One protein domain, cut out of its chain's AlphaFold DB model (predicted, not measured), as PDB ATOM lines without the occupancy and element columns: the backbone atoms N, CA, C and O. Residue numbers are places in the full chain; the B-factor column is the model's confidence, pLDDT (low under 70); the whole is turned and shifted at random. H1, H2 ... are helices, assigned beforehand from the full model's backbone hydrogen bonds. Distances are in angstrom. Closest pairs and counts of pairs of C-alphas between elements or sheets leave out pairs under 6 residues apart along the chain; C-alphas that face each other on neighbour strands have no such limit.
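This is residues 554 to 647 of the 647 residues of the protein "Plastocyanin" of Deltaproteobacteria bacterium (UniProt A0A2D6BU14). A rod of helices is built along the long H1: H4 runs beside its earlier part, H2 folds back beside its later part, and the short H3 crosses between H2 and H4. The printed part has 94 residues with four named helices, H1 to H4 in order, and no named strand: all helix. It is loose, with a radius of gyration of the C-alphas of 15.9 A, spanning 56 by 25 by 17 A.

H1, residues 554 to 583, begins at C-alpha (56.279, 20.431, -15.535), measures 41.2 A and has a kink of 35 degrees near residue 566. H2 is residues 588 to 600, H3 604 to 612. H4, residues 619 to 645, measures 37.6 A and ends at C-alpha (39.641, 25.637, -11.227).

H1 touches H2 with residues 574 to 581 alone, closest C-alphas Leu 581 and Arg 591, 6.2 A, a hairpin at 19 degrees. H4 and H2 are apart. In H2 and H3 every O i to N i+4 pair is within hydrogen-bond range; H1 has 23 of 26, H4 22 of 23.

The printed part has no cut and no long link; residue 647 alone is under pLDDT 70.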
ATOM      1  N   LEU A 554      56.337  21.031 -16.871       76.38
ATOM      2  CA  LEU A 554      56.279  20.431 -15.535       76.38
ATOM      3  C   LEU A 554      54.843  20.150 -15.072       76.38
ATOM      4  O   LEU A 554      54.604  19.069 -14.547       76.38
ATOM      5  N   ALA A 555      53.905  21.073 -15.306       72.25
ATOM      6  CA  ALA A 555      52.495  20.895 -14.947       72.25
ATOM      7  C   ALA A 555      51.853  19.750 -15.749       72.25
ATOM      8  O   ALA A 555      51.182  18.883 -15.196       72.25
ATOM      9  N   ARG A 556      52.153  19.670 -17.051       75.12
ATOM     10  CA  ARG A 556      51.692  18.562 -17.904       75.12
ATOM     11  C   ARG A 556      52.279  17.214 -17.482       75.12
ATOM     12  O   ARG A 556      51.588  16.198 -17.517       75.12
ATOM     13  N   LEU A 557      53.548  17.192 -17.070       77.56
ATOM     14  CA  LEU A 557      54.186  15.986 -16.542       77.56
ATOM     15  C   LEU A 557      53.568  15.550 -15.213       77.56
ATOM     16  O   LEU A 557      53.351  14.355 -15.023       77.56
ATOM     17  N   SER A 558      53.275  16.485 -14.306       75.00
ATOM     18  CA  SER A 558      52.637  16.153 -13.033       75.00
ATOM     19  C   SER A 558      51.191  15.682 -13.222       75.00
ATOM     20  O   SER A 558      50.807  14.715 -12.570       75.00
ATOM     21  N   ASP A 559      50.423  16.264 -14.153       73.38
ATOM     22  CA  ASP A 559      49.077  15.792 -14.525       73.38
ATOM     23  C   ASP A 559      49.113  14.357 -15.053       73.38
ATOM     24  O   ASP A 559      48.387  13.476 -14.583       73.38
ATOM     25  N   ALA A 560      50.002  14.108 -16.020       78.50
ATOM     26  CA  ALA A 560      50.201  12.776 -16.566       78.50
ATOM     27  C   ALA A 560      50.591  11.799 -15.449       78.50
ATOM     28  O   ALA A 560      50.074  10.685 -15.387       78.50
ATOM     29  N   TRP A 561      51.464  12.217 -14.532       80.06
ATOM     30  CA  TRP A 561      51.876  11.384 -13.412       80.06
ATOM     31  C   TRP A 561      50.731  11.083 -12.440       80.06
ATOM     32  O   TRP A 561      50.590   9.931 -12.034       80.06
ATOM     33  N   ALA A 562      49.876  12.058 -12.117       77.75
ATOM     34  CA  ALA A 562      48.695  11.847 -11.281       77.75
ATOM     35  C   ALA A 562      47.753  10.798 -11.899       77.75
ATOM     36  O   ALA A 562      47.349   9.856 -11.212       77.75
ATOM     37  N   TYR A 563      47.488  10.896 -13.206       81.19
ATOM     38  CA  TYR A 563      46.682   9.920 -13.945       81.19
ATOM     39  C   TYR A 563      47.318   8.516 -13.963       81.19
ATOM     40  O   TYR A 563      46.702   7.528 -13.552       81.19
ATOM     41  N   TRP A 564      48.580   8.411 -14.391       80.94
ATOM     42  CA  TRP A 564      49.270   7.123 -14.523       80.94
ATOM     43  C   TRP A 564      49.541   6.450 -13.181       80.94
ATOM     44  O   TRP A 564      49.551   5.220 -13.107       80.94
ATOM     45  N   MET A 565      49.725   7.223 -12.110       82.88
ATOM     46  CA  MET A 565      49.904   6.669 -10.775       82.88
ATOM     47  C   MET A 565      48.678   5.858 -10.357       82.88
ATOM     48  O   MET A 565      48.839   4.734  -9.883       82.88
ATOM     49  N   TRP A 566      47.461   6.354 -10.596       78.56
ATOM     50  CA  TRP A 566      46.247   5.587 -10.312       78.56
ATOM     51  C   TRP A 566      46.193   4.280 -11.111       78.56
ATOM     52  O   TRP A 566      45.938   3.216 -10.548       78.56
ATOM     53  N   LEU A 567      46.526   4.313 -12.402       80.38
ATOM     54  CA  LEU A 567      46.590   3.094 -13.215       80.38
ATOM     55  C   LEU A 567      47.673   2.111 -12.743       80.38
ATOM     56  O   LEU A 567      47.484   0.902 -12.857       80.38
ATOM     57  N   ALA A 568      48.771   2.598 -12.163       84.00
ATOM     58  CA  ALA A 568      49.852   1.764 -11.643       84.00
ATOM     59  C   ALA A 568      49.546   1.150 -10.265       84.00
ATOM     60  O   ALA A 568      49.945   0.012  -9.997       84.00
ATOM     61  N   LEU A 569      48.834   1.864  -9.383       86.62
ATOM     62  CA  LEU A 569      48.586   1.416  -8.007       86.62
ATOM     63  C   LEU A 569      47.797   0.104  -7.946       86.62
ATOM     64  O   LEU A 569      48.152  -0.778  -7.168       86.62
ATOM     65  N   GLY A 570      46.785  -0.071  -8.796       86.06
ATOM     66  CA  GLY A 570      45.957  -1.283  -8.822       86.06
ATOM     67  C   GLY A 570      46.751  -2.559  -9.108       86.06
ATOM     68  O   GLY A 570      46.734  -3.472  -8.278       86.06
ATOM     69  N   PRO A 571      47.482  -2.638 -10.235       89.19
ATOM     70  CA  PRO A 571      48.368  -3.755 -10.549       89.19
ATOM     71  C   PRO A 571      49.438  -4.001  -9.484       89.19
ATOM     72  O   PRO A 571      49.703  -5.156  -9.153       89.19
ATOM     73  N   ILE A 572      50.025  -2.944  -8.904       91.62
ATOM     74  CA  ILE A 572      51.004  -3.080  -7.815       91.62
ATOM     75  C   ILE A 572      50.347  -3.721  -6.590       91.62
ATOM     76  O   ILE A 572      50.874  -4.690  -6.042       91.62
ATOM     77  N   TRP A 573      49.184  -3.224  -6.163       93.94
ATOM     78  CA  TRP A 573      48.457  -3.785  -5.026       93.94
ATOM     79  C   TRP A 573      48.050  -5.231  -5.285       93.94
ATOM     80  O   TRP A 573      48.220  -6.070  -4.402       93.94
ATOM     81  N   LEU A 574      47.570  -5.543  -6.492       93.12
ATOM     82  CA  LEU A 574      47.217  -6.901  -6.897       93.12
ATOM     83  C   LEU A 574      48.435  -7.830  -6.860       93.12
ATOM     84  O   LEU A 574      48.364  -8.900  -6.259       93.12
ATOM     85  N   ALA A 575      49.564  -7.416  -7.436       93.88
ATOM     86  CA  ALA A 575      50.796  -8.198  -7.433       93.88
ATOM     87  C   ALA A 575      51.285  -8.476  -6.005       93.88
ATOM     88  O   ALA A 575      51.602  -9.620  -5.675       93.88
ATOM     89  N   VAL A 576      51.291  -7.460  -5.134       94.12
ATOM     90  CA  VAL A 576      51.690  -7.614  -3.726       94.12
ATOM     91  C   VAL A 576      50.703  -8.502  -2.964       94.12
ATOM     92  O   VAL A 576      51.133  -9.357  -2.188       94.12
ATOM     93  N   ALA A 577      49.398  -8.356  -3.199       94.00
ATOM     94  CA  ALA A 577      48.371  -9.193  -2.584       94.00
ATOM     95  C   ALA A 577      48.528 -10.670  -2.979       94.00
ATOM     96  O   ALA A 577      48.541 -11.538  -2.108       94.00
ATOM     97  N   LEU A 578      48.711 -10.962  -4.271       93.69
ATOM     98  CA  LEU A 578      48.914 -12.325  -4.771       93.69
ATOM     99  C   LEU A 578      50.241 -12.926  -4.288       93.69
ATOM    100  O   LEU A 578      50.283 -14.090  -3.888       93.69
ATOM    101  N   TRP A 579      51.311 -12.128  -4.265       94.19
ATOM    102  CA  TRP A 579      52.612 -12.532  -3.729       94.19
ATOM    103  C   TRP A 579      52.537 -12.903  -2.246       94.19
ATOM    104  O   TRP A 579      53.103 -13.913  -1.823       94.19
ATOM    105  N   ASP A 580      51.810 -12.116  -1.456       94.00
ATOM    106  CA  ASP A 580      51.620 -12.375  -0.033       94.00
ATOM    107  C   ASP A 580      50.708 -13.594   0.203       94.00
ATOM    108  O   ASP A 580      51.038 -14.467   1.011       94.00
ATOM    109  N   LEU A 581      49.625 -13.732  -0.574       93.06
ATOM    110  CA  LEU A 581      48.735 -14.901  -0.546       93.06
ATOM    111  C   LEU A 581      49.468 -16.209  -0.859       93.06
ATOM    112  O   LEU A 581      49.215 -17.221  -0.198       93.06
ATOM    113  N   ALA A 582      50.398 -16.191  -1.818       90.88
ATOM    114  CA  ALA A 582      51.217 -17.348  -2.176       90.88
ATOM    115  C   ALA A 582      52.126 -17.812  -1.023       90.88
ATOM    116  O   ALA A 582      52.449 -18.995  -0.918       90.88
ATOM    117  N   ARG A 583      52.511 -16.894  -0.131       90.19
ATOM    118  CA  ARG A 583      53.398 -17.148   1.018       90.19
ATOM    119  C   ARG A 583      52.647 -17.399   2.318       90.19
ATOM    120  O   ARG A 583      53.248 -17.773   3.323       90.19
ATOM    121  N   ARG A 584      51.331 -17.204   2.315       86.88
ATOM    122  CA  ARG A 584      50.492 -17.384   3.491       86.88
ATOM    123  C   ARG A 584      50.356 -18.864   3.851       86.88
ATOM    124  O   ARG A 584      49.916 -19.684   3.043       86.88
ATOM    125  N   SER A 585      50.632 -19.181   5.112       79.56
ATOM    126  CA  SER A 585      50.287 -20.456   5.747       79.56
ATOM    127  C   SER A 585      48.828 -20.444   6.227       79.56
ATOM    128  O   SER A 585      48.396 -19.484   6.868       79.56
ATOM    129  N   GLY A 586      48.056 -21.496   5.942       76.12
ATOM    130  CA  GLY A 586      46.669 -21.630   6.407       76.12
ATOM    131  C   GLY A 586      45.754 -22.399   5.443       76.12
ATOM    132  O   GLY A 586      46.229 -22.905   4.421       76.12
ATOM    133  N   PRO A 587      44.441 -22.485   5.743       83.06
ATOM    134  CA  PRO A 587      43.482 -23.237   4.936       83.06
ATOM    135  C   PRO A 587      43.442 -22.757   3.480       83.06
ATOM    136  O   PRO A 587      43.316 -21.559   3.213       83.06
ATOM    137  N   GLY A 588      43.511 -23.696   2.531       86.19
ATOM    138  CA  GLY A 588      43.488 -23.403   1.092       86.19
ATOM    139  C   GLY A 588      42.269 -22.587   0.657       86.19
ATOM    140  O   GLY A 588      42.421 -21.643  -0.110       86.19
ATOM    141  N   ALA A 589      41.096 -22.871   1.230       88.69
ATOM    142  CA  ALA A 589      39.847 -22.173   0.920       88.69
ATOM    143  C   ALA A 589      39.894 -20.665   1.235       88.69
ATOM    144  O   ALA A 589      39.416 -19.858   0.448       88.69
ATOM    145  N   VAL A 590      40.524 -20.262   2.346       87.12
ATOM    146  CA  VAL A 590      40.644 -18.841   2.724       87.12
ATOM    147  C   VAL A 590      41.583 -18.101   1.773       87.12
ATOM    148  O   VAL A 590      41.320 -16.959   1.403       87.12
ATOM    149  N   ARG A 591      42.673 -18.755   1.353       90.56
ATOM    150  CA  ARG A 591      43.611 -18.190   0.369       90.56
ATOM    151  C   ARG A 591      42.956 -18.049  -1.001       90.56
ATOM    152  O   ARG A 591      43.052 -16.987  -1.601       90.56
ATOM    153  N   ALA A 592      42.250 -19.087  -1.448       91.31
ATOM    154  CA  ALA A 592      41.498 -19.068  -2.697       91.31
ATOM    155  C   ALA A 592      40.405 -17.988  -2.686       91.31
ATOM    156  O   ALA A 592      40.277 -17.254  -3.659       91.31
ATOM    157  N   GLY A 593      39.686 -17.825  -1.570       93.88
ATOM    158  CA  GLY A 593      38.677 -16.777  -1.411       93.88
ATOM    159  C   GLY A 593      39.257 -15.369  -1.553       93.88
ATOM    160  O   GLY A 593      38.741 -14.571  -2.327       93.88
ATOM    161  N   TRP A 594      40.370 -15.066  -0.877       94.25
ATOM    162  CA  TRP A 594      41.021 -13.756  -1.011       94.25
ATOM    163  C   TRP A 594      41.649 -13.519  -2.385       94.25
ATOM    164  O   TRP A 594      41.619 -12.387  -2.868       94.25
ATOM    165  N   ALA A 595      42.189 -14.559  -3.024       93.19
ATOM    166  CA  ALA A 595      42.670 -14.465  -4.399       93.19
ATOM    167  C   ALA A 595      41.516 -14.137  -5.357       93.19
ATOM    168  O   ALA A 595      41.639 -13.224  -6.169       93.19
ATOM    169  N   LEU A 596      40.375 -14.815  -5.203       94.62
ATOM    170  CA  LEU A 596      39.176 -14.566  -5.997       94.62
ATOM    171  C   LEU A 596      38.639 -13.148  -5.779       94.62
ATOM    172  O   LEU A 596      38.395 -12.452  -6.754       94.62
ATOM    173  N   VAL A 597      38.543 -12.679  -4.532       93.88
ATOM    174  CA  VAL A 597      38.148 -11.291  -4.221       93.88
ATOM    175  C   VAL A 597      39.117 -10.280  -4.842       93.88
ATOM    176  O   VAL A 597      38.679  -9.288  -5.417       93.88
ATOM    177  N   SER A 598      40.427 -10.535  -4.763       92.81
ATOM    178  CA  SER A 598      41.455  -9.638  -5.308       92.81
ATOM    179  C   SER A 598      41.431  -9.558  -6.836       92.81
ATOM    180  O   SER A 598      41.707  -8.501  -7.392       92.81
ATOM    181  N   LEU A 599      41.098 -10.661  -7.510       91.56
ATOM    182  CA  LEU A 599      40.977 -10.720  -8.967       91.56
ATOM    183  C   LEU A 599      39.628 -10.185  -9.466       91.56
ATOM    184  O   LEU A 599      39.578  -9.558 -10.519       91.56
ATOM    185  N   ALA A 600      38.544 -10.422  -8.721       90.31
ATOM    186  CA  ALA A 600      37.190 -10.020  -9.100       90.31
ATOM    187  C   ALA A 600      36.923  -8.526  -8.889       90.31
ATOM    188  O   ALA A 600      36.123  -7.941  -9.613       90.31
ATOM    189  N   LEU A 601      37.582  -7.906  -7.906       88.81
ATOM    190  CA  LEU A 601      37.463  -6.481  -7.609       88.81
ATOM    191  C   LEU A 601      38.833  -5.815  -7.762       88.81
ATOM    192  O   LEU A 601      39.564  -5.696  -6.772       88.81
ATOM    193  N   PRO A 602      39.201  -5.375  -8.980       76.75
ATOM    194  CA  PRO A 602      40.417  -4.602  -9.195       76.75
ATOM    195  C   PRO A 602      40.474  -3.427  -8.211       76.75
ATOM    196  O   PRO A 602      39.453  -2.804  -7.929       76.75
ATOM    197  N   TYR A 603      41.661  -3.131  -7.672       84.69
ATOM    198  CA  TYR A 603      41.902  -2.126  -6.621       84.69
ATOM    199  C   TYR A 603      41.304  -2.462  -5.245       84.69
ATOM    200  O   TYR A 603      42.060  -2.632  -4.287       84.69
ATOM    201  N   LEU A 604      39.978  -2.593  -5.136       90.06
ATOM    202  CA  LEU A 604      39.281  -2.773  -3.856       90.06
ATOM    203  C   LEU A 604      39.586  -4.122  -3.202       90.06
ATOM    204  O   LEU A 604      39.821  -4.178  -1.997       90.06
ATOM    205  N   GLY A 605      39.623  -5.204  -3.978       93.00
ATOM    206  CA  GLY A 605      39.928  -6.544  -3.484       93.00
ATOM    207  C   GLY A 605      41.353  -6.654  -2.924       93.00
ATOM    208  O   GLY A 605      41.509  -7.022  -1.754       93.00
ATOM    209  N   PRO A 606      42.396  -6.275  -3.692       93.81
ATOM    210  CA  PRO A 606      43.768  -6.234  -3.198       93.81
ATOM    211  C   PRO A 606      43.949  -5.303  -1.993       93.81
ATOM    212  O   PRO A 606      44.594  -5.688  -1.017       93.81
ATOM    213  N   ALA A 607      43.346  -4.108  -2.011       92.69
ATOM    214  CA  ALA A 607      43.397  -3.179  -0.883       92.69
ATOM    215  C   ALA A 607      42.742  -3.777   0.375       92.69
ATOM    216  O   ALA A 607      43.346  -3.769   1.452       92.69
ATOM    217  N   ALA A 608      41.550  -4.371   0.245       93.25
ATOM    218  CA  ALA A 608      40.849  -5.039   1.339       93.25
ATOM    219  C   ALA A 608      41.663  -6.212   1.905       93.25
ATOM    220  O   ALA A 608      41.769  -6.361   3.126       93.25
ATOM    221  N   TYR A 609      42.302  -7.009   1.044       94.62
ATOM    222  CA  TYR A 609      43.195  -8.076   1.481       94.62
ATOM    223  C   TYR A 609      44.388  -7.532   2.277       94.62
ATOM    224  O   TYR A 609      44.669  -7.999   3.384       94.62
ATOM    225  N   LEU A 610      45.082  -6.522   1.751       93.44
ATOM    226  CA  LEU A 610      46.268  -5.959   2.397       93.44
ATOM    227  C   LEU A 610      45.928  -5.288   3.739       93.44
ATOM    228  O   LEU A 610      46.707  -5.375   4.692       93.44
ATOM    229  N   LEU A 611      44.753  -4.675   3.867       91.00
ATOM    230  CA  LEU A 611      44.336  -4.006   5.100       91.00
ATOM    231  C   LEU A 611      43.734  -4.970   6.136       91.00
ATOM    232  O   LEU A 611      44.085  -4.890   7.317       91.00
ATOM    233  N   ALA A 612      42.879  -5.907   5.717       89.00
ATOM    234  CA  ALA A 612      42.059  -6.727   6.617       89.00
ATOM    235  C   ALA A 612      42.283  -8.248   6.491       89.00
ATOM    236  O   ALA A 612      41.962  -9.002   7.412       89.00
ATOM    237  N   GLY A 613      42.897  -8.720   5.405       86.62
ATOM    238  CA  GLY A 613      43.058 -10.142   5.071       86.62
ATOM    239  C   GLY A 613      44.052 -10.930   5.930       86.62
ATOM    240  O   GLY A 613      44.244 -12.123   5.687       86.62
ATOM    241  N   ARG A 614      44.651 -10.303   6.952       87.31
ATOM    242  CA  ARG A 614      45.767 -10.830   7.769       87.31
ATOM    243  C   ARG A 614      46.950 -11.330   6.912       87.31
ATOM    244  O   ARG A 614      47.318 -12.502   7.024       87.31
ATOM    245  N   PRO A 615      47.511 -10.467   6.052       86.25
ATOM    246  CA  PRO A 615      48.676 -10.793   5.231       86.25
ATOM    247  C   PRO A 615      49.927 -11.076   6.071       86.25
ATOM    248  O   PRO A 615      50.020 -10.652   7.229       86.25
ATOM    249  N   VAL A 616      50.896 -11.765   5.466       89.81
ATOM    250  CA  VAL A 616      52.219 -12.027   6.063       89.81
ATOM    251  C   VAL A 616      53.022 -10.726   6.180       89.81
ATOM    252  O   VAL A 616      53.773 -10.533   7.136       89.81
ATOM    253  N   LEU A 617      52.833  -9.810   5.230       90.00
ATOM    254  CA  LEU A 617      53.486  -8.511   5.177       90.00
ATOM    255  C   LEU A 617      53.257  -7.699   6.469       90.00
ATOM    256  O   LEU A 617      52.160  -7.638   7.035       90.00
ATOM    257  N   ALA A 618      54.307  -7.026   6.949       91.88
ATOM    258  CA  ALA A 618      54.255  -6.231   8.176       91.88
ATOM    259  C   ALA A 618      53.254  -5.066   8.074       91.88
ATOM    260  O   ALA A 618      52.921  -4.596   6.988       91.88
ATOM    261  N   ARG A 619      52.732  -4.594   9.214       88.94
ATOM    262  CA  ARG A 619      51.675  -3.562   9.253       88.94
ATOM    263  C   ARG A 619      52.102  -2.246   8.593       88.94
ATOM    264  O   ARG A 619      51.335  -1.717   7.801       88.94
ATOM    265  N   GLY A 620      53.312  -1.756   8.868       89.06
ATOM    266  CA  GLY A 620      53.823  -0.490   8.317       89.06
ATOM    267  C   GLY A 620      53.811  -0.427   6.780       89.06
ATOM    268  O   GLY A 620      53.106   0.417   6.233       89.06
ATOM    269  N   PRO A 621      54.498  -1.348   6.074       90.06
ATOM    270  CA  PRO A 621      54.516  -1.378   4.609       90.06
ATOM    271  C   PRO A 621      53.130  -1.453   3.962       90.06
ATOM    272  O   PRO A 621      52.907  -0.832   2.933       90.06
ATOM    273  N   ARG A 622      52.175  -2.162   4.580       89.62
ATOM    274  CA  ARG A 622      50.789  -2.261   4.083       89.62
ATOM    275  C   ARG A 622      50.054  -0.930   4.139       89.62
ATOM    276  O   ARG A 622      49.400  -0.549   3.174       89.62
ATOM    277  N   TRP A 623      50.181  -0.228   5.263       88.12
ATOM    278  CA  TRP A 623      49.587   1.097   5.429       88.12
ATOM    279  C   TRP A 623      50.236   2.129   4.515       88.12
ATOM    280  O   TRP A 623      49.518   2.945   3.954       88.12
ATOM    281  N   LEU A 624      51.553   2.067   4.310       89.31
ATOM    282  CA  LEU A 624      52.235   2.939   3.353       89.31
ATOM    283  C   LEU A 624      51.785   2.654   1.910       89.31
ATOM    284  O   LEU A 624      51.455   3.583   1.181       89.31
ATOM    285  N   LEU A 625      51.724   1.375   1.522       88.62
ATOM    286  CA  LEU A 625      51.390   0.946   0.163       88.62
ATOM    287  C   LEU A 625      49.947   1.272  -0.228       88.62
ATOM    288  O   LEU A 625      49.714   1.701  -1.351       88.62
ATOM    289  N   VAL A 626      48.990   1.036   0.671       89.94
ATOM    290  CA  VAL A 626      47.568   1.270   0.386       89.94
ATOM    291  C   VAL A 626      47.162   2.663   0.854       89.94
ATOM    292  O   VAL A 626      46.773   3.493   0.042       89.94
ATOM    293  N   GLY A 627      47.293   2.956   2.148       87.00
ATOM    294  CA  GLY A 627      46.860   4.232   2.726       87.00
ATOM    295  C   GLY A 627      47.722   5.417   2.289       87.00
ATOM    296  O   GLY A 627      47.187   6.417   1.822       87.00
ATOM    297  N   GLY A 628      49.046   5.298   2.397       88.38
ATOM    298  CA  GLY A 628      49.983   6.361   2.023       88.38
ATOM    299  C   GLY A 628      49.922   6.705   0.535       88.38
ATOM    300  O   GLY A 628      49.806   7.875   0.187       88.38
ATOM    301  N   ALA A 629      49.926   5.695  -0.339       86.69
ATOM    302  CA  ALA A 629      49.829   5.915  -1.780       86.69
ATOM    303  C   ALA A 629      48.466   6.484  -2.210       86.69
ATOM    304  O   ALA A 629      48.420   7.374  -3.054       86.69
ATOM    305  N   THR A 630      47.365   6.030  -1.595       86.81
ATOM    306  CA  THR A 630      46.033   6.607  -1.850       86.81
ATOM    307  C   THR A 630      45.970   8.062  -1.398       86.81
ATOM    308  O   THR A 630      45.472   8.903  -2.133       86.81
ATOM    309  N   LEU A 631      46.507   8.386  -0.217       88.81
ATOM    310  CA  LEU A 631      46.554   9.765   0.268       88.81
ATOM    311  C   LEU A 631      47.400  10.658  -0.649       88.81
ATOM    312  O   LEU A 631      46.968  11.755  -0.982       88.81
ATOM    313  N   ALA A 632      48.569  10.184  -1.089       87.25
ATOM    314  CA  ALA A 632      49.409  10.913  -2.037       87.25
ATOM    315  C   ALA A 632      48.674  11.174  -3.362       87.25
ATOM    316  O   ALA A 632      48.704  12.295  -3.862       87.25
ATOM    317  N   TYR A 633      47.961  10.172  -3.887       86.19
ATOM    318  CA  TYR A 633      47.107  10.326  -5.065       86.19
ATOM    319  C   TYR A 633      46.009  11.365  -4.866       86.19
ATOM    320  O   TYR A 633      45.872  12.260  -5.692       86.19
ATOM    321  N   LEU A 634      45.261  11.281  -3.765       86.88
ATOM    322  CA  LEU A 634      44.188  12.228  -3.480       86.88
ATOM    323  C   LEU A 634      44.721  13.655  -3.338       86.88
ATOM    324  O   LEU A 634      44.122  14.564  -3.893       86.88
ATOM    325  N   LEU A 635      45.862  13.849  -2.670       87.81
ATOM    326  CA  LEU A 635      46.495  15.163  -2.541       87.81
ATOM    327  C   LEU A 635      46.896  15.739  -3.904       87.81
ATOM    328  O   LEU A 635      46.608  16.904  -4.182       87.81
ATOM    329  N   LEU A 636      47.509  14.931  -4.772       85.12
ATOM    330  CA  LEU A 636      47.844  15.343  -6.140       85.12
ATOM    331  C   LEU A 636      46.581  15.688  -6.929       85.12
ATOM    332  O   LEU A 636      46.480  16.780  -7.468       85.12
ATOM    333  N   LEU A 637      45.573  14.818  -6.918       85.50
ATOM    334  CA  LEU A 637      44.308  15.078  -7.599       85.50
ATOM    335  C   LEU A 637      43.674  16.390  -7.125       85.50
ATOM    336  O   LEU A 637      43.298  17.216  -7.951       85.50
ATOM    337  N   THR A 638      43.591  16.613  -5.810       85.38
ATOM    338  CA  THR A 638      42.981  17.830  -5.255       85.38
ATOM    339  C   THR A 638      43.769  19.088  -5.586       85.38
ATOM    340  O   THR A 638      43.172  20.099  -5.933       85.38
ATOM    341  N   THR A 639      45.101  19.041  -5.502       86.12
ATOM    342  CA  THR A 639      45.947  20.211  -5.783       86.12
ATOM    343  C   THR A 639      45.865  20.596  -7.251       86.12
ATOM    344  O   THR A 639      45.691  21.766  -7.571       86.12
ATOM    345  N   HIS A 640      45.892  19.610  -8.140       84.19
ATOM    346  CA  HIS A 640      45.741  19.829  -9.569       84.19
ATOM    347  C   HIS A 640      44.344  20.332  -9.946       84.19
ATOM    348  O   HIS A 640      44.227  21.255 -10.748       84.19
ATOM    349  N   ALA A 641      43.290  19.775  -9.344       85.25
ATOM    350  CA  ALA A 641      41.923  20.229  -9.579       85.25
ATOM    351  C   ALA A 641      41.717  21.682  -9.124       85.25
ATOM    352  O   ALA A 641      41.056  22.440  -9.825       85.25
ATOM    353  N   LEU A 642      42.311  22.080  -7.992       85.25
ATOM    354  CA  LEU A 642      42.283  23.464  -7.510       85.25
ATOM    355  C   LEU A 642      43.012  24.408  -8.470       85.25
ATOM    356  O   LEU A 642      42.420  25.395  -8.888       85.25
ATOM    357  N   CYS A 643      44.235  24.069  -8.893       82.44
ATOM    358  CA  CYS A 643      44.965  24.880  -9.870       82.44
ATOM    359  C   CYS A 643      44.185  25.041 -11.180       82.44
ATOM    360  O   CYS A 643      44.188  26.112 -11.768       82.44
ATOM    361  N   LEU A 644      43.515  23.985 -11.652       80.62
ATOM    362  CA  LEU A 644      42.711  24.043 -12.874       80.62
ATOM    363  C   LEU A 644      41.424  24.851 -12.709       80.62
ATOM    364  O   LEU A 644      40.964  25.449 -13.675       80.62
ATOM    365  N   ALA A 645      40.846  24.870 -11.511       79.50
ATOM    366  CA  ALA A 645      39.641  25.637 -11.227       79.50
ATOM    367  C   ALA A 645      39.888  27.156 -11.151       79.50
ATOM    368  O   ALA A 645      38.931  27.903 -11.306       79.50
ATOM    369  N   GLU A 646      41.133  27.600 -10.934       72.19
ATOM    370  CA  GLU A 646      41.509  29.025 -10.859       72.19
ATOM    371  C   GLU A 646      41.643  29.719 -12.228       72.19
ATOM    372  O   GLU A 646      41.610  30.949 -12.289       72.19
ATOM    373  N   PHE A 647      41.784  28.953 -13.316       58.12
ATOM    374  CA  PHE A 647      41.693  29.465 -14.693       58.12
ATOM    375  C   PHE A 647      40.229  29.634 -15.089       58.12
ATOM    376  O   PHE A 647      39.893  30.634 -15.774       58.12
TER     377      PHE A 647